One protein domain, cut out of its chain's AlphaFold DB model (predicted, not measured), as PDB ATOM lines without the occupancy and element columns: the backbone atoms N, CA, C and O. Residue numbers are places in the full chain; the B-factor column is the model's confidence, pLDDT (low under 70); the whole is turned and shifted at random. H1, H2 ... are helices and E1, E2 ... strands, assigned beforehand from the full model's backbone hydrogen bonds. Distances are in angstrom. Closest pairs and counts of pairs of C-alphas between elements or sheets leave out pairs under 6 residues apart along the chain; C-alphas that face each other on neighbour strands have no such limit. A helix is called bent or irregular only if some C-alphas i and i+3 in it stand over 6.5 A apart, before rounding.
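This is residues 4 to 208 of the 225 residues of an uncharacterized protein of Hyphomicrobium sp. (UniProt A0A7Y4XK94). Three helices side by side, H6 between H9 and H10 and touching both, form a core, with H10 running opposite ways to H6 and H9; H1, H2, H3, H4 and H5 lie toward one side of it, and H7, H8 and H11 toward the other. The small hairpin E1 E2 lies at the outside near the first residues of H9. The 205 printed residues hold eleven named helices and two antiparallel strands, in the order H1 H2 E1 E2 H3 to H11, mostly helix. The whole is compact, with a radius of gyration of the C-alphas of 16.5 A and spans of 51 by 44 by 35 A.

Find C-alpha 54 at (194.591, 198.959, 290.351), where E1, residues 54 to 57, begins; E2 is residues 60 to 63. From C-alpha 4 at (204.139, 182.266, 267.634), H1 runs over residues 4 to 23, 28.6 A. H2 is residues 43 to 50, H3 65 to 70, H4 72 to 82, H5 91 to 97, H6 104 to 113, H7 129 to 135, H8 146 to 153. H9, residues 159 to 172, spans 19.7 A; H10 is 179 to 188. H11, residues 193 to 208, spans 22.9 A to C-alpha 208 at (194.006, 162.687, 281.160); it is irregular, with C-alphas 203 and 206 7.0 A apart.

In the hairpin E1 E2, look for N 55 and O 62, 2.8 A apart. The closest C-alphas of E2 and H9, Ala 62 and Pro 160, are 5.8 A apart. H6 is the hub: it touches H9 at Ile 108 and Met 163, C-alphas 5.3 A apart, with a shallow tilt of 9 degrees, the same way. It touches H10 at Pro 105 and Val 187, 4.7 A between C-alphas. H6 touches H2 at Arg 50 and Ala 111, 4.9 A, and only just touches H3 at Val 65 and Glu 104, 6.2 A, each with 3 or more pairs of C-alphas within 8 A. H1 touches H10 at Ala 12 and Gly 180, 3.7 A between C-alphas, a steep tilt of 53 degrees. H4 touches H5 at Arg 82 and Leu 96, 5.7 A between C-alphas. H7 touches H11 at Gly 135 and Tyr 203, 4.5 A between C-alphas. In the helical hairpin H8 H9, the two only just touch, with 3 pairs of C-alphas within 8 A, the closest Leu 152 and Gln 165, 6.2 A. Every O i to N i+4 pair is within hydrogen-bond range in H1 to H10, and 9 of 12 in H11.

The C-alphas farthest apart, Gly 36 and Gly 59, are 52.3 A apart. The printed part has no cut; the links H1 to H2 and H6 to H7 are long. Look for pLDDT under 70 at residues 122 to 126, 137 to 143 and 206 to 208.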
ATOM      1  N   HIS A   4     204.662 181.945 266.298       73.44
ATOM      2  CA  HIS A   4     204.139 182.266 267.634       73.44
ATOM      3  C   HIS A   4     205.009 181.745 268.795       73.44
ATOM      4  O   HIS A   4     205.223 182.454 269.774       73.44
ATOM      5  N   LEU A   5     205.521 180.514 268.691       81.69
ATOM      6  CA  LEU A   5     206.352 179.921 269.745       81.69
ATOM      7  C   LEU A   5     207.709 180.623 269.825       81.69
ATOM      8  O   LEU A   5     208.228 180.823 270.914       81.69
ATOM      9  N   ARG A   6     208.239 181.084 268.683       86.69
ATOM     10  CA  ARG A   6     209.471 181.876 268.659       86.69
ATOM     11  C   ARG A   6     209.308 183.173 269.449       86.69
ATOM     12  O   ARG A   6     210.153 183.481 270.283       86.69
ATOM     13  N   ASP A   7     208.251 183.934 269.177       90.06
ATOM     14  CA  ASP A   7     208.017 185.199 269.875       90.06
ATOM     15  C   ASP A   7     207.779 184.969 271.369       90.06
ATOM     16  O   ASP A   7     208.333 185.688 272.203       90.06
ATOM     17  N   TYR A   8     207.023 183.924 271.714       92.06
ATOM     18  CA  TYR A   8     206.837 183.504 273.098       92.06
ATOM     19  C   TYR A   8     208.170 183.232 273.807       92.06
ATOM     20  O   TYR A   8     208.418 183.797 274.874       92.06
ATOM     21  N   ASP A   9     209.050 182.433 273.202       91.88
ATOM     22  CA  ASP A   9     210.354 182.075 273.766       91.88
ATOM     23  C   ASP A   9     211.257 183.296 273.958       91.88
ATOM     24  O   ASP A   9     211.929 183.432 274.987       91.88
ATOM     25  N   VAL A  10     211.241 184.225 272.998       93.94
ATOM     26  CA  VAL A  10     211.971 185.493 273.098       93.94
ATOM     27  C   VAL A  10     211.468 186.301 274.295       93.94
ATOM     28  O   VAL A  10     212.274 186.735 275.124       93.94
ATOM     29  N   LEU A  11     210.149 186.466 274.443       94.69
ATOM     30  CA  LEU A  11     209.564 187.186 275.576       94.69
ATOM     31  C   LEU A  11     209.848 186.485 276.911       94.69
ATOM     32  O   LEU A  11     210.235 187.143 277.882       94.69
ATOM     33  N   ALA A  12     209.718 185.160 276.963       95.12
ATOM     34  CA  ALA A  12     210.013 184.368 278.150       95.12
ATOM     35  C   ALA A  12     211.484 184.525 278.567       95.12
ATOM     36  O   ALA A  12     211.791 184.703 279.753       95.12
ATOM     37  N   GLY A  13     212.396 184.551 277.591       95.00
ATOM     38  CA  GLY A  13     213.809 184.851 277.795       95.00
ATOM     39  C   GLY A  13     214.044 186.258 278.353       95.00
ATOM     40  O   GLY A  13     214.830 186.419 279.291       95.00
ATOM     41  N   VAL A  14     213.343 187.274 277.837       96.75
ATOM     42  CA  VAL A  14     213.420 188.656 278.351       96.75
ATOM     43  C   VAL A  14     212.989 188.719 279.817       96.75
ATOM     44  O   VAL A  14     213.752 189.219 280.646       96.75
ATOM     45  N   PHE A  15     211.824 188.164 280.168       97.38
ATOM     46  CA  PHE A  15     211.330 188.161 281.551       97.38
ATOM     47  C   PHE A  15     212.253 187.408 282.505       97.38
ATOM     48  O   PHE A  15     212.546 187.900 283.598       97.38
ATOM     49  N   THR A  16     212.753 186.246 282.082       96.50
ATOM     50  CA  THR A  16     213.679 185.433 282.878       96.50
ATOM     51  C   THR A  16     214.969 186.194 283.166       96.50
ATOM     52  O   THR A  16     215.392 186.291 284.319       96.50
ATOM     53  N   ASN A  17     215.581 186.787 282.139       96.44
ATOM     54  CA  ASN A  17     216.832 187.529 282.284       96.44
ATOM     55  C   ASN A  17     216.658 188.803 283.118       96.44
ATOM     56  O   ASN A  17     217.483 189.084 283.988       96.44
ATOM     57  N   TRP A  18     215.574 189.547 282.892       97.75
ATOM     58  CA  TRP A  18     215.250 190.742 283.667       97.75
ATOM     59  C   TRP A  18     215.036 190.413 285.151       97.75
ATOM     60  O   TRP A  18     215.647 191.033 286.025       97.75
ATOM     61  N   TRP A  19     214.243 189.381 285.456       97.62
ATOM     62  CA  TRP A  19     214.027 188.943 286.835       97.62
ATOM     63  C   TRP A  19     215.324 188.458 287.493       97.62
ATOM     64  O   TRP A  19     215.599 188.831 288.633       97.62
ATOM     65  N   ARG A  20     216.167 187.700 286.778       96.56
ATOM     66  CA  ARG A  20     217.495 187.286 287.269       96.56
ATOM     67  C   ARG A  20     218.356 188.495 287.635       96.56
ATOM     68  O   ARG A  20     218.909 188.524 288.734       96.56
ATOM     69  N   GLY A  21     218.372 189.531 286.796       96.06
ATOM     70  CA  GLY A  21     219.050 190.797 287.091       96.06
ATOM     71  C   GLY A  21     218.577 191.443 288.401       96.06
ATOM     72  O   GLY A  21     219.407 191.882 289.207       96.06
ATOM     73  N   LEU A  22     217.264 191.424 288.669       96.75
ATOM     74  CA  LEU A  22     216.683 191.898 289.933       96.75
ATOM     75  C   LEU A  22     217.058 191.031 291.137       96.75
ATOM     76  O   LEU A  22     217.172 191.556 292.243       96.75
ATOM     77  N   GLN A  23     217.265 189.730 290.946       96.25
ATOM     78  CA  GLN A  23     217.692 188.809 292.005       96.25
ATOM     79  C   GLN A  23     219.211 188.808 292.239       96.25
ATOM     80  O   GLN A  23     219.680 188.137 293.154       96.25
ATOM     81  N   GLY A  24     219.987 189.560 291.450       94.56
ATOM     82  CA  GLY A  24     221.452 189.522 291.513       94.56
ATOM     83  C   GLY A  24     222.059 188.280 290.850       94.56
ATOM     84  O   GLY A  24     223.181 187.893 291.171       94.56
ATOM     85  N   LEU A  25     221.326 187.658 289.926       95.25
ATOM     86  CA  LEU A  25     221.722 186.466 289.180       95.25
ATOM     87  C   LEU A  25     222.136 186.828 287.745       95.25
ATOM     88  O   LEU A  25     221.638 187.787 287.153       95.25
ATOM     89  N   SER A  26     223.050 186.046 287.178       93.00
ATOM     90  CA  SER A  26     223.489 186.139 285.788       93.00
ATOM     91  C   SER A  26     222.418 185.586 284.840       93.00
ATOM     92  O   SER A  26     221.448 184.956 285.264       93.00
ATOM     93  N   LYS A  27     222.633 185.730 283.525       88.75
ATOM     94  CA  LYS A  27     221.769 185.102 282.508       88.75
ATOM     95  C   LYS A  27     221.692 183.579 282.654       88.75
ATOM     96  O   LYS A  27     220.647 183.010 282.366       88.75
ATOM     97  N   SER A  28     222.744 182.923 283.148       87.19
ATOM     98  CA  SER A  28     222.753 181.474 283.398       87.19
ATOM     99  C   SER A  28     222.096 181.071 284.724       87.19
ATOM    100  O   SER A  28     222.011 179.884 285.010       87.19
ATOM    101  N   GLY A  29     221.643 182.031 285.542       87.38
ATOM    102  CA  GLY A  29     221.045 181.775 286.859       87.38
ATOM    103  C   GLY A  29     222.051 181.688 288.011       87.38
ATOM    104  O   GLY A  29     221.645 181.486 289.151       87.38
ATOM    105  N   ASN A  30     223.346 181.886 287.747       91.12
ATOM    106  CA  ASN A  30     224.382 181.868 288.783       91.12
ATOM    107  C   ASN A  30     224.456 183.220 289.512       91.12
ATOM    108  O   ASN A  30     224.259 184.251 288.867       91.12
ATOM    109  N   PRO A  31     224.792 183.273 290.813       92.88
ATOM    110  CA  PRO A  31     224.997 184.542 291.508       92.88
ATOM    111  C   PRO A  31     226.072 185.401 290.830       92.88
ATOM    112  O   PRO A  31     227.163 184.922 290.522       92.88
ATOM    113  N   ILE A  32     225.778 186.682 290.605       92.44
ATOM    114  CA  ILE A  32     226.774 187.650 290.128       92.44
ATOM    115  C   ILE A  32     227.671 188.011 291.307       92.44
ATOM    116  O   ILE A  32     227.156 188.378 292.356       92.44
ATOM    117  N   LEU A  33     228.991 187.949 291.151       93.38
ATOM    118  CA  LEU A  33     229.926 188.321 292.214       93.38
ATOM    119  C   LEU A  33     230.378 189.780 292.066       93.38
ATOM    120  O   LEU A  33     230.751 190.213 290.979       93.38
ATOM    121  N   ILE A  34     230.375 190.530 293.170       87.38
ATOM    122  CA  ILE A  34     230.935 191.882 293.288       87.38
ATOM    123  C   ILE A  34     231.928 191.851 294.448       87.38
ATOM    124  O   ILE A  34     231.546 191.574 295.584       87.38
ATOM    125  N   GLY A  35     233.214 192.077 294.166       85.56
ATOM    126  CA  GLY A  35     234.263 192.011 295.194       85.56
ATOM    127  C   GLY A  35     234.345 190.649 295.902       85.56
ATOM    128  O   GLY A  35     234.606 190.595 297.096       85.56
ATOM    129  N   GLY A  36     234.051 189.553 295.192       90.06
ATOM    130  CA  GLY A  36     234.069 188.187 295.735       90.06
ATOM    131  C   GLY A  36     232.804 187.753 296.486       90.06
ATOM    132  O   GLY A  36     232.697 186.586 296.846       90.06
ATOM    133  N   SER A  37     231.823 188.641 296.680       87.75
ATOM    134  CA  SER A  37     230.550 188.318 297.342       87.75
ATOM    135  C   SER A  37     229.371 188.334 296.361       87.75
ATOM    136  O   SER A  37     229.382 189.135 295.423       87.75
ATOM    137  N   PRO A  38     228.328 187.504 296.558       92.12
ATOM    138  CA  PRO A  38     227.117 187.559 295.744       92.12
ATOM    139  C   PRO A  38     226.445 188.937 295.788       92.12
ATOM    140  O   PRO A  38     226.190 189.489 296.860       92.12
ATOM    141  N   LYS A  39     226.111 189.478 294.615       93.44
ATOM    142  CA  LYS A  39     225.314 190.690 294.452       93.44
ATOM    143  C   LYS A  39     223.956 190.460 295.125       93.44
ATOM    144  O   LYS A  39     223.248 189.526 294.745       93.44
ATOM    145  N   PRO A  40     223.554 191.300 296.088       92.88
ATOM    146  CA  PRO A  40     222.253 191.146 296.713       92.88
ATOM    147  C   PRO A  40     221.129 191.468 295.712       92.88
ATOM    148  O   PRO A  40     221.307 192.323 294.837       92.88
ATOM    149  N   PRO A  41     219.940 190.859 295.871       94.50
ATOM    150  CA  PRO A  41     218.759 191.245 295.111       94.50
ATOM    151  C   PRO A  41     218.448 192.738 295.256       94.50
ATOM    152  O   PRO A  41     218.556 193.302 296.352       94.50
ATOM    153  N   ASN A  42     217.953 193.369 294.191       96.62
ATOM    154  CA  ASN A  42     217.420 194.728 294.229       96.62
ATOM    155  C   ASN A  42     216.050 194.743 294.932       96.62
ATOM    156  O   ASN A  42     214.981 194.797 294.317       96.62
ATOM    157  N   ARG A  43     216.086 194.666 296.268       96.44
ATOM    158  CA  ARG A  43     214.894 194.582 297.124       96.44
ATOM    159  C   ARG A  43     213.973 195.794 296.974       96.44
ATOM    160  O   ARG A  43     212.759 195.619 297.070       96.44
ATOM    161  N   LYS A  44     214.532 196.986 296.728       97.31
ATOM    162  CA  LYS A  44     213.765 198.224 296.519       97.31
ATOM    163  C   LYS A  44     212.900 198.111 295.264       97.31
ATOM    164  O   LYS A  44     211.679 198.189 295.382       97.31
ATOM    165  N   ALA A  45     213.512 197.819 294.115       97.19
ATOM    166  CA  ALA A  45     212.786 197.672 292.854       97.19
ATOM    167  C   ALA A  45     211.721 196.567 292.937       97.19
ATOM    168  O   ALA A  45     210.570 196.779 292.567       97.19
ATOM    169  N   LEU A  46     212.060 195.408 293.518       97.50
ATOM    170  CA  LEU A  46     211.093 194.325 293.731       97.50
ATOM    171  C   LEU A  46     209.905 194.768 294.600       97.50
ATOM    172  O   LEU A  46     208.766 194.401 294.319       97.50
ATOM    173  N   ALA A  47     210.140 195.540 295.664       97.44
ATOM    174  CA  ALA A  47     209.068 196.053 296.515       97.44
ATOM    175  C   ALA A  47     208.185 197.082 295.791       97.44
ATOM    176  O   ALA A  47     206.969 197.068 295.974       97.44
ATOM    177  N   GLU A  48     208.770 197.949 294.967       98.06
ATOM    178  CA  GLU A  48     208.042 198.937 294.164       98.06
ATOM    179  C   GLU A  48     207.171 198.265 293.097       98.06
ATOM    180  O   GLU A  48     205.974 198.544 293.034       98.06
ATOM    181  N   LEU A  49     207.723 197.300 292.352       98.00
ATOM    182  CA  LEU A  49     206.993 196.525 291.340       98.00
ATOM    183  C   LEU A  49     205.807 195.768 291.949       98.00
ATOM    184  O   LEU A  49     204.700 195.790 291.419       98.00
ATOM    185  N   ARG A  50     205.992 195.152 293.125       96.94
ATOM    186  CA  ARG A  50     204.910 194.449 293.842       96.94
ATOM    187  C   ARG A  50     203.754 195.370 294.244       96.94
ATOM    188  O   ARG A  50     202.656 194.859 294.486       96.94
ATOM    189  N   ARG A  51     204.006 196.677 294.367       96.25
ATOM    190  CA  ARG A  51     203.026 197.700 294.760       96.25
ATOM    191  C   ARG A  51     202.291 198.328 293.580       96.25
ATOM    192  O   ARG A  51     201.346 199.065 293.838       96.25
ATOM    193  N   ILE A  52     202.673 198.043 292.331       96.31
ATOM    194  CA  ILE A  52     201.833 198.373 291.167       96.31
ATOM    195  C   ILE A  52     200.455 197.767 291.427       96.31
ATOM    196  O   ILE A  52     200.378 196.587 291.781       96.31
ATOM    197  N   ASN A  53     199.394 198.568 291.331       94.12
ATOM    198  CA  ASN A  53     198.035 198.195 291.718       94.12
ATOM    199  C   ASN A  53     196.998 198.674 290.709       94.12
ATOM    200  O   ASN A  53     197.341 199.282 289.705       94.12
ATOM    201  N   ILE A  54     195.743 198.337 290.981       94.50
ATOM    202  CA  ILE A  54     194.591 198.959 290.351       94.50
ATOM    203  C   ILE A  54     194.424 200.345 290.989       94.50
ATOM    204  O   ILE A  54     194.491 200.467 292.218       94.50
ATOM    205  N   ALA A  55     194.261 201.363 290.156       91.00
ATOM    206  CA  ALA A  55     193.901 202.725 290.516       91.00
ATOM    207  C   ALA A  55     192.562 203.079 289.857       91.00
ATOM    208  O   ALA A  55     192.142 202.420 288.908       91.00
ATOM    209  N   VAL A  56     191.897 204.114 290.364       87.81
ATOM    210  CA  VAL A  56     190.685 204.648 289.736       87.81
ATOM    211  C   VAL A  56     191.100 205.786 288.813       87.81
ATOM    212  O   VAL A  56     191.595 206.810 289.279       87.81
ATOM    213  N   GLU A  57     190.893 205.612 287.513       81.25
ATOM    214  CA  GLU A  57     191.195 206.597 286.477       81.25
ATOM    215  C   GLU A  57     189.914 206.899 285.697       81.25
ATOM    216  O   GLU A  57     189.224 205.995 285.233       81.25
ATOM    217  N   GLY A  58     189.516 208.174 285.625       80.06
ATOM    218  CA  GLY A  58     188.277 208.562 284.936       80.06
ATOM    219  C   GLY A  58     186.996 207.918 285.495       80.06
ATOM    220  O   GLY A  58     186.003 207.817 284.783       80.06
ATOM    221  N   GLY A  59     187.011 207.464 286.755       84.94
ATOM    222  CA  GLY A  59     185.888 206.758 287.384       84.94
ATOM    223  C   GLY A  59     185.822 205.256 287.081       84.94
ATOM    224  O   GLY A  59     184.848 204.613 287.467       84.94
ATOM    225  N   GLN A  60     186.837 204.694 286.421       87.62
ATOM    226  CA  GLN A  60     186.953 203.264 286.139       87.62
ATOM    227  C   GLN A  60     188.221 202.682 286.767       87.62
ATOM    228  O   GLN A  60     189.239 203.361 286.900       87.62
ATOM    229  N   ASP A  61     188.156 201.412 287.158       92.88
ATOM    230  CA  ASP A  61     189.323 200.677 287.635       92.88
ATOM    231  C   ASP A  61     190.288 200.428 286.465       92.88
ATOM    232  O   ASP A  61     189.913 199.842 285.449       92.88
ATOM    233  N   ALA A  62     191.546 200.832 286.625       93.31
ATOM    234  CA  ALA A  62     192.614 200.665 285.644       93.31
ATOM    235  C   ALA A  62     193.915 200.226 286.329       93.31
ATOM    236  O   ALA A  62     194.117 200.439 287.524       93.31
ATOM    237  N   VAL A  63     194.824 199.583 285.595       95.44
ATOM    238  CA  VAL A  63     196.160 199.266 286.129       95.44
ATOM    239  C   VAL A  63     196.980 200.555 286.188       95.44
ATOM    240  O   VAL A  63     197.062 201.275 285.202       95.44
ATOM    241  N   ASP A  64     197.624 200.832 287.325       95.38
ATOM    242  CA  ASP A  64     198.413 202.049 287.562       95.38
ATOM    243  C   ASP A  64     199.749 202.029 286.787       95.38
ATOM    244  O   ASP A  64     200.836 201.784 287.333       95.38
ATOM    245  N   VAL A  65     199.654 202.243 285.474       95.19
ATOM    246  CA  VAL A  65     200.788 202.309 284.542       95.19
ATOM    247  C   VAL A  65     201.656 203.530 284.830       95.19
ATOM    248  O   VAL A  65     202.879 203.438 284.732       95.19
ATOM    249  N   THR A  66     201.064 204.647 285.256       94.56
ATOM    250  CA  THR A  66     201.799 205.859 285.646       94.56
ATOM    251  C   THR A  66     202.785 205.561 286.773       94.56
ATOM    252  O   THR A  66     203.975 205.879 286.670       94.56
ATOM    253  N   ARG A  67     202.343 204.856 287.821       95.00
ATOM    254  CA  ARG A  67     203.244 204.371 288.870       95.00
ATOM    255  C   ARG A  67     204.265 203.385 288.324       95.00
ATOM    256  O   ARG A  67     205.434 203.504 288.684       95.00
ATOM    257  N   ALA A  68     203.863 202.435 287.481       96.94
ATOM    258  CA  ALA A  68     204.803 201.482 286.889       96.94
ATOM    259  C   ALA A  68     205.941 202.204 286.144       96.94
ATOM    260  O   ALA A  68     207.112 201.918 286.384       96.94
ATOM    261  N   LEU A  69     205.618 203.214 285.332       96.62
ATOM    262  CA  LEU A  69     206.577 204.024 284.579       96.62
ATOM    263  C   LEU A  69     207.544 204.812 285.463       96.62
ATOM    264  O   LEU A  69     208.668 205.069 285.035       96.62
ATOM    265  N   SER A  70     207.177 205.146 286.702       97.06
ATOM    266  CA  SER A  70     208.106 205.780 287.649       97.06
ATOM    267  C   SER A  70     209.196 204.834 288.178       97.06
ATOM    268  O   SER A  70     210.206 205.301 288.699       97.06
ATOM    269  N   ILE A  71     209.051 203.517 287.992       98.31
ATOM    270  CA  ILE A  71     209.993 202.505 288.483       98.31
ATOM    271  C   ILE A  71     211.045 202.209 287.407       98.31
ATOM    272  O   ILE A  71     210.726 201.693 286.335       98.31
ATOM    273  N   ASP A  72     212.321 202.458 287.707       98.12
ATOM    274  CA  ASP A  72     213.437 202.262 286.763       98.12
ATOM    275  C   ASP A  72     213.477 200.839 286.191       98.12
ATOM    276  O   ASP A  72     213.560 200.654 284.978       98.12
ATOM    277  N   ALA A  73     213.319 199.833 287.056       98.06
ATOM    278  CA  ALA A  73     213.301 198.427 286.659       98.06
ATOM    279  C   ALA A  73     212.160 198.085 285.686       98.06
ATOM    280  O   ALA A  73     212.310 197.189 284.860       98.06
ATOM    281  N   PHE A  74     211.020 198.777 285.776       98.44
ATOM    282  CA  PHE A  74     209.924 198.599 284.826       98.44
ATOM    283  C   PHE A  74     210.262 199.227 283.470       98.44
ATOM    284  O   PHE A  74     210.049 198.599 282.435       98.44
ATOM    285  N   ARG A  75     210.848 200.432 283.457       97.69
ATOM    286  CA  ARG A  75     211.290 201.076 282.210       97.69
ATOM    287  C   ARG A  75     212.364 200.253 281.495       97.69
ATOM    288  O   ARG A  75     212.297 200.110 280.278       97.69
ATOM    289  N   GLU A  76     213.295 199.664 282.245       97.69
ATOM    290  CA  GLU A  76     214.298 198.730 281.720       97.69
ATOM    291  C   GLU A  76     213.642 197.505 281.059       97.69
ATOM    292  O   GLU A  76     213.995 197.145 279.936       97.69
ATOM    293  N   LEU A  77     212.629 196.902 281.698       97.94
ATOM    294  CA  LEU A  77     211.867 195.797 281.106       97.94
ATOM    295  C   LEU A  77     211.210 196.205 279.780       97.94
ATOM    296  O   LEU A  77     211.340 195.488 278.791       97.94
ATOM    297  N   VAL A  78     210.536 197.359 279.736       96.69
ATOM    298  CA  VAL A  78     209.893 197.866 278.509       96.69
ATOM    299  C   VAL A  78     210.919 198.079 277.393       96.69
ATOM    300  O   VAL A  78     210.661 197.722 276.242       96.69
ATOM    301  N   GLN A  79     212.100 198.614 277.716       95.50
ATOM    302  CA  GLN A  79     213.190 198.772 276.751       95.50
ATOM    303  C   GLN A  79     213.682 197.421 276.220       95.50
ATOM    304  O   GLN A  79     213.810 197.262 275.006       95.50
ATOM    305  N   HIS A  80     213.888 196.430 277.092       95.88
ATOM    306  CA  HIS A  80     214.279 195.081 276.676       95.88
ATOM    307  C   HIS A  80     213.224 194.409 275.790       95.88
ATOM    308  O   HIS A  80     213.583 193.776 274.798       95.88
ATOM    309  N   LEU A  81     211.934 194.576 276.096       95.06
ATOM    310  CA  LEU A  81     210.842 194.055 275.269       95.06
ATOM    311  C   LEU A  81     210.829 194.713 273.881       95.06
ATOM    312  O   LEU A  81     210.735 194.019 272.872       95.06
ATOM    313  N   ARG A  82     211.011 196.035 273.799       92.62
ATOM    314  CA  ARG A  82     211.075 196.775 272.524       92.62
ATOM    315  C   ARG A  82     212.275 196.397 271.656       92.62
ATOM    316  O   ARG A  82     212.152 196.322 270.431       92.62
ATOM    317  N   ALA A  83     213.416 196.174 272.302       92.31
ATOM    318  CA  ALA A  83     214.673 195.803 271.661       92.31
ATOM    319  C   ALA A  83     214.782 194.300 271.352       92.31
ATOM    320  O   ALA A  83     215.763 193.881 270.743       92.31
ATOM    321  N   SER A  84     213.808 193.489 271.775       92.44
ATOM    322  CA  SER A  84     213.847 192.043 271.579       92.44
ATOM    323  C   SER A  84     213.793 191.652 270.096       92.44
ATOM    324  O   SER A  84     213.168 192.327 269.268       92.44
ATOM    325  N   ASP A  85     214.480 190.557 269.760       91.56
ATOM    326  CA  ASP A  85     214.609 190.035 268.392       91.56
ATOM    327  C   ASP A  85     213.394 189.181 267.988       91.56
ATOM    328  O   ASP A  85     213.488 187.988 267.688       91.56
ATOM    329  N   LEU A  86     212.216 189.805 268.052       89.25
ATOM    330  CA  LEU A  86     210.954 189.226 267.594       89.25
ATOM    331  C   LEU A  86     210.910 189.166 266.065       89.25
ATOM    332  O   LEU A  86     211.538 189.992 265.379       89.25
ATOM    333  N   ALA A  87     210.125 188.225 265.533       86.75
ATOM    334  CA  ALA A  87     210.001 188.039 264.091       86.75
ATOM    335  C   ALA A  87     209.623 189.366 263.386       86.75
ATOM    336  O   ALA A  87     208.815 190.126 263.925       86.75
ATOM    337  N   PRO A  88     210.221 189.698 262.220       84.75
ATOM    338  CA  PRO A  88     209.986 190.970 261.531       84.75
ATOM    339  C   PRO A  88     208.516 191.317 261.311       84.75
ATOM    340  O   PRO A  88     208.142 192.466 261.542       84.75
ATOM    341  N   ASP A  89     207.705 190.316 260.976       85.06
ATOM    342  CA  ASP A  89     206.286 190.464 260.639       85.06
ATOM    343  C   ASP A  89     205.352 190.156 261.825       85.06
ATOM    344  O   ASP A  89     204.130 190.099 261.685       85.06
ATOM    345  N   SER A  90     205.918 189.997 263.024       85.44
ATOM    346  CA  SER A  90     205.156 189.711 264.232       85.44
ATOM    347  C   SER A  90     204.215 190.861 264.601       85.44
ATOM    348  O   SER A  90     204.612 192.025 264.761       85.44
ATOM    349  N   THR A  91     202.949 190.522 264.843       86.88
ATOM    350  CA  THR A  91     201.963 191.453 265.410       86.88
ATOM    351  C   THR A  91     202.366 191.903 266.814       86.88
ATOM    352  O   THR A  91     202.164 193.063 267.165       86.88
ATOM    353  N   VAL A  92     203.005 191.021 267.594       87.12
ATOM    354  CA  VAL A  92     203.538 191.321 268.930       87.12
ATOM    355  C   VAL A  92     204.662 192.346 268.829       87.12
ATOM    356  O   VAL A  92     204.674 193.317 269.584       87.12
ATOM    357  N   ARG A  93     205.575 192.182 267.864       88.88
ATOM    358  CA  ARG A  93     206.642 193.158 267.598       88.88
ATOM    359  C   ARG A  93     206.072 194.522 267.228       88.88
ATOM    360  O   ARG A  93     206.527 195.532 267.760       88.88
ATOM    361  N   THR A  94     205.098 194.546 266.321       88.00
ATOM    362  CA  THR A  94     204.439 195.782 265.880       88.00
ATOM    363  C   THR A  94     203.769 196.482 267.060       88.00
ATOM    364  O   THR A  94     204.001 197.667 267.285       88.00
ATOM    365  N   TRP A  95     203.022 195.734 267.874       88.75
ATOM    366  CA  TRP A  95     202.379 196.242 269.083       88.75
ATOM    367  C   TRP A  95     203.387 196.797 270.103       88.75
ATOM    368  O   TRP A  95     203.233 197.929 270.556       88.75
ATOM    369  N   LEU A  96     204.465 196.064 270.407       88.31
ATOM    370  CA  LEU A  96     205.498 196.509 271.353       88.31
ATOM    371  C   LEU A  96     206.258 197.757 270.883       88.31
ATOM    372  O   LEU A  96     206.855 198.458 271.702       88.31
ATOM    373  N   ARG A  97     206.284 198.040 269.580       87.44
ATOM    374  CA  ARG A  97     206.989 199.200 269.015       87.44
ATOM    375  C   ARG A  97     206.076 200.373 268.682       87.44
ATOM    376  O   ARG A  97     206.598 201.434 268.358       87.44
ATOM    377  N   ALA A  98     204.760 200.206 268.774       85.75
ATOM    378  CA  ALA A  98     203.814 201.276 268.504       85.75
ATOM    379  C   ALA A  98     203.943 202.414 269.532       85.75
ATOM    380  O   ALA A  98     204.029 202.183 270.747       85.75
ATOM    381  N   ASP A  99     203.907 203.651 269.038       73.31
ATOM    382  CA  ASP A  99     203.715 204.827 269.880       73.31
ATOM    383  C   ASP A  99     202.331 204.741 270.540       73.31
ATOM    384  O   ASP A  99     201.332 204.452 269.883       73.31
ATOM    385  N   GLY A 100     202.269 204.932 271.860       74.00
ATOM    386  CA  GLY A 100     201.023 204.778 272.623       74.00
ATOM    387  C   GLY A 100     200.641 203.332 272.973       74.00
ATOM    388  O   GLY A 100     199.481 203.073 273.278       74.00
ATOM    389  N   MET A 101     201.590 202.388 272.947       80.94
ATOM    390  CA  MET A 101     201.382 201.015 273.432       80.94
ATOM    391  C   MET A 101     200.674 200.967 274.800       80.94
ATOM    392  O   MET A 101     201.118 201.602 275.757       80.94
ATOM    393  N   CYS A 102     199.642 200.126 274.898       87.69
ATOM    394  CA  CYS A 102     199.028 199.694 276.157       87.69
ATOM    395  C   CYS A 102     200.064 198.931 277.006       87.69
ATOM    396  O   CYS A 102     200.506 197.842 276.632       87.69
ATOM    397  N   LEU A 103     200.492 199.516 278.127       94.44
ATOM    398  CA  LEU A 103     201.540 198.973 279.007       94.44
ATOM    399  C   LEU A 103     200.976 198.164 280.181       94.44
ATOM    400  O   LEU A 103     201.738 197.540 280.920       94.44
ATOM    401  N   GLU A 104     199.658 198.141 280.345       95.25
ATOM    402  CA  GLU A 104     198.920 197.366 281.334       95.25
ATOM    403  C   GLU A 104     199.344 195.888 281.360       95.25
ATOM    404  O   GLU A 104     199.735 195.427 282.436       95.25
ATOM    405  N   PRO A 105     199.376 195.138 280.235       95.38
ATOM    406  CA  PRO A 105     199.835 193.746 280.247       95.38
ATOM    407  C   PRO A 105     201.278 193.596 280.758       95.38
ATOM    408  O   PRO A 105     201.580 192.675 281.522       95.38
ATOM    409  N   VAL A 106     202.167 194.531 280.411       96.94
ATOM    410  CA  VAL A 106     203.564 194.526 280.877       96.94
ATOM    411  C   VAL A 106     203.638 194.830 282.375       96.94
ATOM    412  O   VAL A 106     204.391 194.178 283.099       96.94
ATOM    413  N   ALA A 107     202.840 195.781 282.869       97.69
ATOM    414  CA  ALA A 107     202.770 196.139 284.285       97.69
ATOM    415  C   ALA A 107     202.232 194.984 285.141       97.69
ATOM    416  O   ALA A 107     202.784 194.696 286.208       97.69
ATOM    417  N   ILE A 108     201.212 194.275 284.649       97.81
ATOM    418  CA  ILE A 108     200.663 193.071 285.282       97.81
ATOM    419  C   ILE A 108     201.727 191.976 285.361       97.81
ATOM    420  O   ILE A 108     201.980 191.440 286.446       97.81
ATOM    421  N   ALA A 109     202.390 191.678 284.240       97.62
ATOM    422  CA  ALA A 109     203.442 190.671 284.174       97.62
ATOM    423  C   ALA A 109     204.608 191.006 285.117       97.62
ATOM    424  O   ALA A 109     205.016 190.167 285.921       97.62
ATOM    425  N   ALA A 110     205.089 192.251 285.097       98.19
ATOM    426  CA  ALA A 110     206.161 192.719 285.970       98.19
ATOM    427  C   ALA A 110     205.791 192.602 287.459       98.19
ATOM    428  O   ALA A 110     206.585 192.109 288.266       98.19
ATOM    429  N   ALA A 111     204.574 193.009 287.833       97.88
ATOM    430  CA  ALA A 111     204.093 192.938 289.210       97.88
ATOM    431  C   ALA A 111     203.904 191.494 289.703       97.88
ATOM    432  O   ALA A 111     204.150 191.210 290.882       97.88
ATOM    433  N   ALA A 112     203.471 190.589 288.823       97.38
ATOM    434  CA  ALA A 112     203.324 189.168 289.119       97.38
ATOM    435  C   ALA A 112     204.693 188.489 289.276       97.38
ATOM    436  O   ALA A 112     204.977 187.906 290.323       97.38
ATOM    437  N   VAL A 113     205.580 188.653 288.292       97.00
ATOM    438  CA  VAL A 113     206.929 188.069 288.287       97.00
ATOM    439  C   VAL A 113     207.779 188.590 289.450       97.00
ATOM    440  O   VAL A 113     208.486 187.816 290.095       97.00
ATOM    441  N   ALA A 114     207.655 189.866 289.831       97.31
ATOM    442  CA  ALA A 114     208.362 190.415 290.991       97.31
ATOM    443  C   ALA A 114     208.001 189.719 292.320       97.31
ATOM    444  O   ALA A 114     208.737 189.838 293.307       97.31
ATOM    445  N   ARG A 115     206.864 189.012 292.398       96.69
ATOM    446  CA  ARG A 115     206.453 188.239 293.584       96.69
ATOM    447  C   ARG A 115     207.114 186.868 293.653       96.69
ATOM    448  O   ARG A 115     207.209 186.342 294.760       96.69
ATOM    449  N   ILE A 116     207.595 186.346 292.528       95.88
ATOM    450  CA  ILE A 116     208.283 185.059 292.445       95.88
ATOM    451  C   ILE A 116     209.655 185.167 293.116       95.88
ATOM    452  O   ILE A 116     210.403 186.130 292.917       95.88
ATOM    453  N   ARG A 117     209.950 184.188 293.972       92.38
ATOM    454  CA  ARG A 117     211.206 184.050 294.716       92.38
ATOM    455  C   ARG A 117     212.142 183.043 294.067       92.38
ATOM    456  O   ARG A 117     213.350 183.233 294.149       92.38
ATOM    457  N   LYS A 118     211.588 182.017 293.424       93.12
ATOM    458  CA  LYS A 118     212.343 180.952 292.773       93.12
ATOM    459  C   LYS A 118     211.771 180.690 291.388       93.12
ATOM    460  O   LYS A 118     210.581 180.422 291.244       93.12
ATOM    461  N   ASP A 119     212.642 180.800 290.394       93.44
ATOM    462  CA  ASP A 119     212.362 180.389 289.025       93.44
ATOM    463  C   ASP A 119     212.485 178.866 288.960       93.44
ATOM    464  O   ASP A 119     213.565 178.323 289.191       93.44
ATOM    465  N   THR A 120     211.375 178.172 288.718       89.44
ATOM    466  CA  THR A 120     211.365 176.701 288.622       89.44
ATOM    467  C   THR A 120     211.892 176.207 287.280       89.44
ATOM    468  O   THR A 120     212.172 175.019 287.130       89.44
ATOM    469  N   GLY A 121     212.060 177.117 286.316       80.12
ATOM    470  CA  GLY A 121     212.331 176.766 284.937       80.12
ATOM    471  C   GLY A 121     211.129 176.095 284.270       80.12
ATOM    472  O   GLY A 121     210.274 175.468 284.892       80.12
ATOM    473  N   GLY A 122     211.062 176.239 282.957       64.38
ATOM    474  CA  GLY A 122     210.189 175.466 282.088       64.38
ATOM    475  C   GLY A 122     210.986 175.186 280.829       64.38
ATOM    476  O   GLY A 122     211.659 176.088 280.327       64.38
ATOM    477  N   LYS A 123     210.989 173.940 280.346       51.72
ATOM    478  CA  LYS A 123     211.523 173.677 279.007       51.72
ATOM    479  C   LYS A 123     210.669 174.480 278.023       51.72
ATOM    480  O   LYS A 123     209.446 174.406 278.100       51.72
ATOM    481  N   SER A 124     211.323 175.235 277.140       51.16
ATOM    482  CA  SER A 124     210.722 176.095 276.104       51.16
ATOM    483  C   SER A 124     209.809 175.349 275.131       51.16
ATOM    484  O   SER A 124     209.157 175.956 274.294       51.16
ATOM    485  N   ASP A 125     209.753 174.023 275.223       54.50
ATOM    486  CA  ASP A 125     209.004 173.191 274.293       54.50
ATOM    487  C   ASP A 125     207.482 173.421 274.384       54.50
ATOM    488  O   ASP A 125     206.770 173.056 273.450       54.50
ATOM    489  N   TRP A 126     206.971 174.025 275.475       63.19
ATOM    490  CA  TRP A 126     205.531 174.215 275.694       63.19
ATOM    491  C   TRP A 126     205.177 175.523 276.420       63.19
ATOM    492  O   TRP A 126     205.731 175.848 277.471       63.19
ATOM    493  N   THR A 127     204.179 176.230 275.890       79.62
ATOM    494  CA  THR A 127     203.441 177.312 276.557       79.62
ATOM    495  C   THR A 127     202.567 176.751 277.686       79.62
ATOM    496  O   THR A 127     201.983 175.673 277.562       79.62
ATOM    497  N   GLY A 128     202.432 177.484 278.795       83.62
ATOM    498  CA  GLY A 128     201.502 177.139 279.876       83.62
ATOM    499  C   GLY A 128     202.096 176.266 280.984       83.62
ATOM    500  O   GLY A 128     201.346 175.610 281.711       83.62
ATOM    501  N   ALA A 129     203.416 176.283 281.177       88.19
ATOM    502  CA  ALA A 129     204.064 175.579 282.287       88.19
ATOM    503  C   ALA A 129     203.533 176.048 283.660       88.19
ATOM    504  O   ALA A 129     203.323 175.239 284.565       88.19
ATOM    505  N   THR A 130     203.229 177.343 283.797       91.31
ATOM    506  CA  THR A 130     202.573 177.901 284.988       91.31
ATOM    507  C   THR A 130     201.183 177.298 285.189       91.31
ATOM    508  O   THR A 130     200.824 176.931 286.305       91.31
ATOM    509  N   ALA A 131     200.395 177.160 284.120       90.56
ATOM    510  CA  ALA A 131     199.056 176.579 284.191       90.56
ATOM    511  C   ALA A 131     199.093 175.097 284.579       90.56
ATOM    512  O   ALA A 131     198.290 174.667 285.406       90.56
ATOM    513  N   LYS A 132     200.080 174.349 284.070       88.19
ATOM    514  CA  LYS A 132     200.339 172.970 284.493       88.19
ATOM    515  C   LYS A 132     200.614 172.880 285.996       88.19
ATOM    516  O   LYS A 132     200.053 172.015 286.656       88.19
ATOM    517  N   MET A 133     201.425 173.785 286.555       87.75
ATOM    518  CA  MET A 133     201.663 173.831 288.007       87.75
ATOM    519  C   MET A 133     200.392 174.159 288.799       87.75
ATOM    520  O   MET A 133     200.169 173.583 289.856       87.75
ATOM    521  N   LEU A 134     199.537 175.045 288.283       88.00
ATOM    522  CA  LEU A 134     198.255 175.372 288.918       88.00
ATOM    523  C   LEU A 134     197.276 174.186 288.919       88.00
ATOM    524  O   LEU A 134     196.488 174.058 289.857       88.00
ATOM    525  N   GLY A 135     197.325 173.349 287.878       82.56
ATOM    526  CA  GLY A 135     196.530 172.125 287.747       82.56
ATOM    527  C   GLY A 135     197.174 170.882 288.372       82.56
ATOM    528  O   GLY A 135     196.543 169.829 288.415       82.56
ATOM    529  N   ALA A 136     198.417 170.970 288.863       72.19
ATOM    530  CA  ALA A 136     199.135 169.849 289.460       72.19
ATOM    531  C   ALA A 136     198.602 169.537 290.871       72.19
ATOM    532  O   ALA A 136     199.172 169.949 291.874       72.19
ATOM    533  N   GLY A 137     197.507 168.785 290.924       56.72
ATOM    534  CA  GLY A 137     196.915 168.156 292.106       56.72
ATOM    535  C   GLY A 137     195.844 167.157 291.652       56.72
ATOM    536  O   GLY A 137     195.361 167.261 290.522       56.72
ATOM    537  N   PHE A 138     195.480 166.172 292.478       45.91
ATOM    538  CA  PHE A 138     194.268 165.374 292.229       45.91
ATOM    539  C   PHE A 138     193.041 166.309 292.210       45.91
ATOM    540  O   PHE A 138     193.146 167.416 292.733       45.91
ATOM    541  N   PRO A 139     191.882 165.938 291.628       53.06
ATOM    542  CA  PRO A 139     190.689 166.797 291.618       53.06
ATOM    543  C   PRO A 139     190.332 167.396 292.993       53.06
ATOM    544  O   PRO A 139     189.873 168.535 293.052       53.06
ATOM    545  N   ASP A 140     190.644 166.674 294.074       51.50
ATOM    546  CA  ASP A 140     190.436 167.095 295.467       51.50
ATOM    547  C   ASP A 140     191.622 167.876 296.084       51.50
ATOM    548  O   ASP A 140     191.439 168.592 297.067       51.50
ATOM    549  N   ASP A 141     192.807 167.824 295.464       55.16
ATOM    550  CA  ASP A 141     194.071 168.439 295.915       55.16
ATOM    551  C   ASP A 141     194.605 169.513 294.942       55.16
ATOM    552  O   ASP A 141     195.779 169.891 294.985       55.16
ATOM    553  N   GLN A 142     193.776 170.014 294.016       58.94
ATOM    554  CA  GLN A 142     194.193 171.075 293.097       58.94
ATOM    555  C   GLN A 142     194.610 172.329 293.874       58.94
ATOM    556  O   GLN A 142     193.794 172.988 294.523       58.94
ATOM    557  N   VAL A 143     195.876 172.724 293.710       67.00
ATOM    558  CA  VAL A 143     196.448 173.930 294.329       67.00
ATOM    559  C   VAL A 143     195.637 175.181 293.939       67.00
ATOM    560  O   VAL A 143     195.424 176.091 294.745       67.00
ATOM    561  N   PHE A 144     195.111 175.216 292.708       75.81
ATOM    562  CA  PHE A 144     194.248 176.285 292.211       75.81
ATOM    563  C   PHE A 144     192.859 175.759 291.842       75.81
ATOM    564  O   PHE A 144     192.684 175.132 290.806       75.81
ATOM    565  N   ALA A 145     191.852 176.083 292.661       82.94
ATOM    566  CA  ALA A 145     190.465 175.677 292.418       82.94
ATOM    567  C   ALA A 145     189.958 176.032 291.004       82.94
ATOM    568  O   ALA A 145     190.067 177.183 290.565       82.94
ATOM    569  N   GLU A 146     189.290 175.080 290.353       86.44
ATOM    570  CA  GLU A 146     188.789 175.196 288.976       86.44
ATOM    571  C   GLU A 146     187.924 176.444 288.733       86.44
ATOM    572  O   GLU A 146     188.068 177.143 287.728       86.44
ATOM    573  N   ALA A 147     187.063 176.807 289.689       86.88
ATOM    574  CA  ALA A 147     186.240 178.014 289.597       86.88
ATOM    575  C   ALA A 147     187.081 179.300 289.458       86.88
ATOM    576  O   ALA A 147     186.679 180.248 288.776       86.88
ATOM    577  N   ARG A 148     188.264 179.340 290.085       87.88
ATOM    578  CA  ARG A 148     189.211 180.455 289.953       87.88
ATOM    579  C   ARG A 148     189.900 180.416 288.595       87.88
ATOM    580  O   ARG A 148     190.074 181.477 287.999       87.88
ATOM    581  N   PHE A 149     190.228 179.229 288.086       90.94
ATOM    582  CA  PHE A 149     190.834 179.069 286.762       90.94
ATOM    583  C   PHE A 149     189.882 179.533 285.659       90.94
ATOM    584  O   PHE A 149     190.228 180.400 284.859       90.94
ATOM    585  N   LYS A 150     188.622 179.094 285.714       91.31
ATOM    586  CA  LYS A 150     187.547 179.584 284.839       91.31
ATOM    587  C   LYS A 150     187.382 181.104 284.918       91.31
ATOM    588  O   LYS A 150     187.110 181.737 283.904       91.31
ATOM    589  N   ARG A 151     187.550 181.712 286.101       91.62
ATOM    590  CA  ARG A 151     187.510 183.177 286.253       91.62
ATOM    591  C   ARG A 151     188.695 183.858 285.566       91.62
ATOM    592  O   ARG A 151     188.469 184.836 284.870       91.62
ATOM    593  N   LEU A 152     189.912 183.333 285.715       92.75
ATOM    594  CA  LEU A 152     191.097 183.828 285.005       92.75
ATOM    595  C   LEU A 152     190.902 183.784 283.481       92.75
ATOM    596  O   LEU A 152     191.158 184.779 282.811       92.75
ATOM    597  N   MET A 153     190.381 182.675 282.940       92.81
ATOM    598  CA  MET A 153     190.116 182.540 281.497       92.81
ATOM    599  C   MET A 153     189.135 183.594 280.957       92.81
ATOM    600  O   MET A 153     189.154 183.905 279.767       92.81
ATOM    601  N   ARG A 154     188.273 184.143 281.821       92.00
ATOM    602  CA  ARG A 154     187.285 185.170 281.468       92.00
ATOM    603  C   ARG A 154     187.827 186.596 281.538       92.00
ATOM    604  O   ARG A 154     187.144 187.486 281.050       92.00
ATOM    605  N   CYS A 155     189.028 186.828 282.074       91.38
ATOM    606  CA  CYS A 155     189.640 188.162 282.163       91.38
ATOM    607  C   CYS A 155     190.173 188.674 280.806       91.38
ATOM    608  O   CYS A 155     191.238 189.288 280.735       91.38
ATOM    609  N   ARG A 156     189.450 188.408 279.712       84.81
ATOM    610  CA  ARG A 156     189.779 188.951 278.394       84.81
ATOM    611  C   ARG A 156     189.405 190.424 278.361       84.81
ATOM    612  O   ARG A 156     188.262 190.763 278.639       84.81
ATOM    613  N   ASN A 157     190.368 191.278 278.032       85.19
ATOM    614  CA  ASN A 157     190.235 192.741 278.042       85.19
ATOM    615  C   ASN A 157     189.851 193.351 279.411       85.19
ATOM    616  O   ASN A 157     189.523 194.529 279.481       85.19
ATOM    617  N   ASP A 158     189.923 192.576 280.498       93.06
ATOM    618  CA  ASP A 158     189.723 193.029 281.879       93.06
ATOM    619  C   ASP A 158     191.082 193.056 282.586       93.06
ATOM    620  O   ASP A 158     191.484 192.108 283.268       93.06
ATOM    621  N   TRP A 159     191.840 194.131 282.357       94.00
ATOM    622  CA  TRP A 159     193.172 194.300 282.938       94.00
ATOM    623  C   TRP A 159     193.168 194.354 284.472       94.00
ATOM    624  O   TRP A 159     194.017 193.685 285.074       94.00
ATOM    625  N   PRO A 160     192.232 195.057 285.143       94.50
ATOM    626  CA  PRO A 160     192.121 195.008 286.601       94.50
ATOM    627  C   PRO A 160     191.863 193.590 287.127       94.50
ATOM    628  O   PRO A 160     192.544 193.130 288.053       94.50
ATOM    629  N   GLY A 161     190.940 192.848 286.509       94.75
ATOM    630  CA  GLY A 161     190.669 191.460 286.869       94.75
ATOM    631  C   GLY A 161     191.874 190.553 286.635       94.75
ATOM    632  O   GLY A 161     192.231 189.772 287.525       94.75
ATOM    633  N   LEU A 162     192.562 190.701 285.498       95.50
ATOM    634  CA  LEU A 162     193.781 189.951 285.196       95.50
ATOM    635  C   LEU A 162     194.889 190.251 286.215       95.50
ATOM    636  O   LEU A 162     195.514 189.321 286.722       95.50
ATOM    637  N   MET A 163     195.076 191.516 286.603       95.94
ATOM    638  CA  MET A 163     196.016 191.923 287.655       95.94
ATOM    639  C   MET A 163     195.714 191.235 288.992       95.94
ATOM    640  O   MET A 163     196.613 190.713 289.666       95.94
ATOM    641  N   ALA A 164     194.439 191.203 289.386       93.88
ATOM    642  CA  ALA A 164     194.008 190.540 290.610       93.88
ATOM    643  C   ALA A 164     194.275 189.024 290.567       93.88
ATOM    644  O   ALA A 164     194.734 188.454 291.564       93.88
ATOM    645  N   GLN A 165     194.039 188.369 289.425       94.19
ATOM    646  CA  GLN A 165     194.337 186.944 289.262       94.19
ATOM    647  C   GLN A 165     195.841 186.662 289.215       94.19
ATOM    648  O   GLN A 165     196.294 185.747 289.897       94.19
ATOM    649  N   ALA A 166     196.633 187.470 288.510       93.81
ATOM    650  CA  ALA A 166     198.081 187.303 288.396       93.81
ATOM    651  C   ALA A 166     198.782 187.335 289.765       93.81
ATOM    652  O   ALA A 166     199.635 186.501 290.076       93.81
ATOM    653  N   ARG A 167     198.356 188.242 290.652       92.12
ATOM    654  CA  ARG A 167     198.835 188.278 292.045       92.12
ATOM    655  C   ARG A 167     198.463 187.032 292.832       92.12
ATOM    656  O   ARG A 167     199.259 186.570 293.649       92.12
ATOM    657  N   ARG A 168     197.248 186.527 292.618       91.44
ATOM    658  CA  ARG A 168     196.752 185.327 293.289       91.44
ATOM    659  C   ARG A 168     197.513 184.088 292.824       91.44
ATOM    660  O   ARG A 168     197.886 183.295 293.675       91.44
ATOM    661  N   ILE A 169     197.796 183.964 291.527       91.75
ATOM    662  CA  ILE A 169     198.630 182.893 290.961       91.75
ATOM    663  C   ILE A 169     199.981 182.847 291.677       91.75
ATOM    664  O   ILE A 169     200.336 181.822 292.245       91.75
ATOM    665  N   ALA A 170     200.684 183.982 291.754       89.75
ATOM    666  CA  ALA A 170     201.983 184.045 292.427       89.75
ATOM    667  C   ALA A 170     201.917 183.700 293.928       89.75
ATOM    668  O   ALA A 170     202.901 183.225 294.492       89.75
ATOM    669  N   ALA A 171     200.788 183.972 294.592       88.75
ATOM    670  CA  ALA A 171     200.585 183.614 295.993       88.75
ATOM    671  C   ALA A 171     200.290 182.119 296.181       88.75
ATOM    672  O   ALA A 171     200.820 181.524 297.111       88.75
ATOM    673  N   ILE A 172     199.464 181.538 295.307       88.62
ATOM    674  CA  ILE A 172     199.052 180.131 295.369       88.62
ATOM    675  C   ILE A 172     200.207 179.198 295.021       88.62
ATOM    676  O   ILE A 172     200.381 178.183 295.678       88.62
ATOM    677  N   LEU A 173     201.043 179.576 294.057       86.69
ATOM    678  CA  LEU A 173     202.253 178.829 293.716       86.69
ATOM    679  C   LEU A 173     203.386 179.009 294.746       86.69
ATOM    680  O   LEU A 173     204.548 178.815 294.419       86.69
ATOM    681  N   GLU A 174     203.085 179.496 295.953       84.62
ATOM    682  CA  GLU A 174     204.056 179.759 297.028       84.62
ATOM    683  C   GLU A 174     205.278 180.597 296.604       84.62
ATOM    684  O   GLU A 174     206.323 180.608 297.255       84.62
ATOM    685  N   ARG A 175     205.119 181.407 295.548       87.50
ATOM    686  CA  ARG A 175     206.173 182.212 294.910       87.50
ATOM    687  C   ARG A 175     207.244 181.386 294.182       87.50
ATOM    688  O   ARG A 175     208.348 181.902 293.980       87.50
ATOM    689  N   GLU A 176     206.917 180.177 293.746       91.94
ATOM    690  CA  GLU A 176     207.716 179.344 292.845       91.94
ATOM    691  C   GLU A 176     206.982 179.170 291.509       91.94
ATOM    692  O   GLU A 176     205.899 178.602 291.455       91.94
ATOM    693  N   ALA A 177     207.534 179.696 290.416       92.19
ATOM    694  CA  ALA A 177     206.904 179.602 289.097       92.19
ATOM    695  C   ALA A 177     207.956 179.709 287.983       92.19
ATOM    696  O   ALA A 177     209.005 180.321 288.213       92.19
ATOM    697  N   PRO A 178     207.679 179.190 286.774       93.88
ATOM    698  CA  PRO A 178     208.541 179.392 285.621       93.88
ATOM    699  C   PRO A 178     208.405 180.852 285.187       93.88
ATOM    700  O   PRO A 178     207.393 181.266 284.618       93.88
ATOM    701  N   VAL A 179     209.413 181.661 285.516       95.56
ATOM    702  CA  VAL A 179     209.311 183.128 285.453       95.56
ATOM    703  C   VAL A 179     209.059 183.618 284.031       95.56
ATOM    704  O   VAL A 179     208.209 184.487 283.821       95.56
ATOM    705  N   GLY A 180     209.787 183.055 283.064       95.19
ATOM    706  CA  GLY A 180     209.621 183.389 281.655       95.19
ATOM    707  C   GLY A 180     208.218 183.081 281.147       95.19
ATOM    708  O   GLY A 180     207.602 183.938 280.522       95.19
ATOM    709  N   ASP A 181     207.694 181.901 281.484       94.94
ATOM    710  CA  ASP A 181     206.366 181.450 281.058       94.94
ATOM    711  C   ASP A 181     205.254 182.338 281.633       94.94
ATOM    712  O   ASP A 181     204.414 182.839 280.885       94.94
ATOM    713  N   LEU A 182     205.293 182.617 282.942       95.75
ATOM    714  CA  LEU A 182     204.328 183.506 283.594       95.75
ATOM    715  C   LEU A 182     204.364 184.919 282.990       95.75
ATOM    716  O   LEU A 182     203.314 185.495 282.704       95.75
ATOM    717  N   GLY A 183     205.561 185.481 282.800       96.38
ATOM    718  CA  GLY A 183     205.734 186.825 282.253       96.38
ATOM    719  C   GLY A 183     205.232 186.947 280.814       96.38
ATOM    720  O   GLY A 183     204.397 187.807 280.524       96.38
ATOM    721  N   ALA A 184     205.688 186.057 279.929       95.62
ATOM    722  CA  ALA A 184     205.293 186.048 278.522       95.62
ATOM    723  C   ALA A 184     203.791 185.787 278.352       95.62
ATOM    724  O   ALA A 184     203.123 186.503 277.607       95.62
ATOM    725  N   SER A 185     203.237 184.825 279.098       95.44
ATOM    726  CA  SER A 185     201.810 184.499 279.036       95.44
ATOM    727  C   SER A 185     200.921 185.668 279.455       95.44
ATOM    728  O   SER A 185     199.918 185.939 278.802       95.44
ATOM    729  N   LEU A 186     201.276 186.389 280.524       95.88
ATOM    730  CA  LEU A 186     200.499 187.549 280.972       95.88
ATOM    731  C   LEU A 186     200.580 188.715 279.985       95.88
ATOM    732  O   LEU A 186     199.574 189.388 279.768       95.88
ATOM    733  N   VAL A 187     201.743 188.929 279.359       95.12
ATOM    734  CA  VAL A 187     201.892 189.943 278.308       95.12
ATOM    735  C   VAL A 187     201.030 189.609 277.098       95.12
ATOM    736  O   VAL A 187     200.334 190.473 276.577       95.12
ATOM    737  N   LEU A 188     201.043 188.350 276.669       93.12
ATOM    738  CA  LEU A 188     200.340 187.903 275.473       93.12
ATOM    739  C   LEU A 188     198.871 187.531 275.721       93.12
ATOM    740  O   LEU A 188     198.174 187.194 274.769       93.12
ATOM    741  N   TRP A 189     198.371 187.631 276.956       93.25
ATOM    742  CA  TRP A 189     197.072 187.086 277.372       93.25
ATOM    743  C   TRP A 189     195.898 187.474 276.463       93.25
ATOM    744  O   TRP A 189     195.085 186.627 276.093       93.25
ATOM    745  N   ASN A 190     195.828 188.755 276.089       87.50
ATOM    746  CA  ASN A 190     194.792 189.292 275.200       87.50
ATOM    747  C   ASN A 190     195.273 189.484 273.754       87.50
ATOM    748  O   ASN A 190     194.458 189.780 272.883       87.50
ATOM    749  N   HIS A 191     196.571 189.314 273.491       86.00
ATOM    750  CA  HIS A 191     197.175 189.532 272.174       86.00
ATOM    751  C   HIS A 191     197.317 188.242 271.362       86.00
ATOM    752  O   HIS A 191     197.196 188.291 270.140       86.00
ATOM    753  N   ASP A 192     197.495 187.092 272.016       88.06
ATOM    754  CA  ASP A 192     197.414 185.783 271.373       88.06
ATOM    755  C   ASP A 192     196.413 184.862 272.108       88.06
ATOM    756  O   ASP A 192     196.694 184.347 273.196       88.06
ATOM    757  N   PRO A 193     195.237 184.586 271.505       86.31
ATOM    758  CA  PRO A 193     194.241 183.671 272.060       86.31
ATOM    759  C   PRO A 193     194.762 182.257 272.351       86.31
ATOM    760  O   PRO A 193     194.163 181.558 273.178       86.31
ATOM    761  N   ARG A 194     195.838 181.822 271.679       88.00
ATOM    762  CA  ARG A 194     196.484 180.522 271.895       88.00
ATOM    763  C   ARG A 194     197.026 180.407 273.309       88.00
ATOM    764  O   ARG A 194     196.839 179.357 273.894       88.00
ATOM    765  N   ILE A 195     197.534 181.483 273.913       91.19
ATOM    766  CA  ILE A 195     198.044 181.452 275.293       91.19
ATOM    767  C   ILE A 195     196.973 180.968 276.267       91.19
ATOM    768  O   ILE A 195     197.198 180.030 277.026       91.19
ATOM    769  N   SER A 196     195.773 181.551 276.204       90.38
ATOM    770  CA  SER A 196     194.661 181.121 277.063       90.38
ATOM    771  C   SER A 196     194.203 179.684 276.770       90.38
ATOM    772  O   SER A 196     193.806 178.965 277.685       90.38
ATOM    773  N   ARG A 197     194.285 179.244 275.506       90.12
ATOM    774  CA  ARG A 197     193.958 177.870 275.099       90.12
ATOM    775  C   ARG A 197     194.987 176.877 275.633       90.12
ATOM    776  O   ARG A 197     194.592 175.855 276.179       90.12
ATOM    777  N   ASP A 198     196.268 177.192 275.502       90.25
ATOM    778  CA  ASP A 198     197.377 176.361 275.955       90.25
ATOM    779  C   ASP A 198     197.372 176.272 277.480       90.25
ATOM    780  O   ASP A 198     197.486 175.183 278.028       90.25
ATOM    781  N   TRP A 199     197.107 177.385 278.177       91.81
ATOM    782  CA  TRP A 199     196.878 177.373 279.621       91.81
ATOM    783  C   TRP A 199     195.715 176.461 280.004       91.81
ATOM    784  O   TRP A 199     195.854 175.680 280.941       91.81
ATOM    785  N   ALA A 200     194.580 176.534 279.301       91.06
ATOM    786  CA  ALA A 200     193.452 175.645 279.564       91.06
ATOM    787  C   ALA A 200     193.833 174.179 279.342       91.06
ATOM    788  O   ALA A 200     193.583 173.351 280.215       91.06
ATOM    789  N   PHE A 201     194.489 173.868 278.223       89.25
ATOM    790  CA  PHE A 201     194.960 172.520 277.936       89.25
ATOM    791  C   PHE A 201     195.896 172.017 279.037       89.25
ATOM    792  O   PHE A 201     195.595 171.002 279.646       89.25
ATOM    793  N   GLN A 202     196.954 172.762 279.369       88.62
ATOM    794  CA  GLN A 202     197.945 172.389 280.383       88.62
ATOM    795  C   GLN A 202     197.355 172.254 281.791       88.62
ATOM    796  O   GLN A 202     197.734 171.352 282.535       88.62
ATOM    797  N   TYR A 203     196.412 173.124 282.158       87.88
ATOM    798  CA  TYR A 203     195.721 173.051 283.444       87.88
ATOM    799  C   TYR A 203     194.879 171.773 283.571       87.88
ATOM    800  O   TYR A 203     194.905 171.124 284.613       87.88
ATOM    801  N   TYR A 204     194.170 171.387 282.504       84.62
ATOM    802  CA  TYR A 204     193.325 170.189 282.481       84.62
ATOM    803  C   TYR A 204     194.063 168.910 282.050       84.62
ATOM    804  O   TYR A 204     193.514 167.821 282.201       84.62
ATOM    805  N   GLN A 205     195.295 168.994 281.534       75.38
ATOM    806  CA  GLN A 205     196.015 167.843 280.971       75.38
ATOM    807  C   GLN A 205     196.262 166.737 282.009       75.38
ATOM    808  O   GLN A 205     196.245 165.560 281.663       75.38
ATOM    809  N   LYS A 206     196.389 167.094 283.294       57.38
ATOM    810  CA  LYS A 206     196.476 166.130 284.404       57.38
ATOM    811  C   LYS A 206     195.213 165.284 284.605       57.38
ATOM    812  O   LYS A 206     195.299 164.223 285.205       57.38
ATOM    813  N   SER A 207     194.055 165.707 284.095       47.16
ATOM    814  CA  SER A 207     192.824 164.902 284.115       47.16
ATOM    815  C   SER A 207     192.827 163.763 283.084       47.16
ATOM    816  O   SER A 207     191.913 162.944 283.103       47.16
ATOM    817  N   PHE A 208     193.833 163.710 282.199       48.69
ATOM    818  CA  PHE A 208     194.006 162.687 281.160       48.69
ATOM    819  C   PHE A 208     195.326 161.902 281.285       48.69
ATOM    820  O   PHE A 208     195.622 161.084 280.416       48.69
TER     821      PHE A 208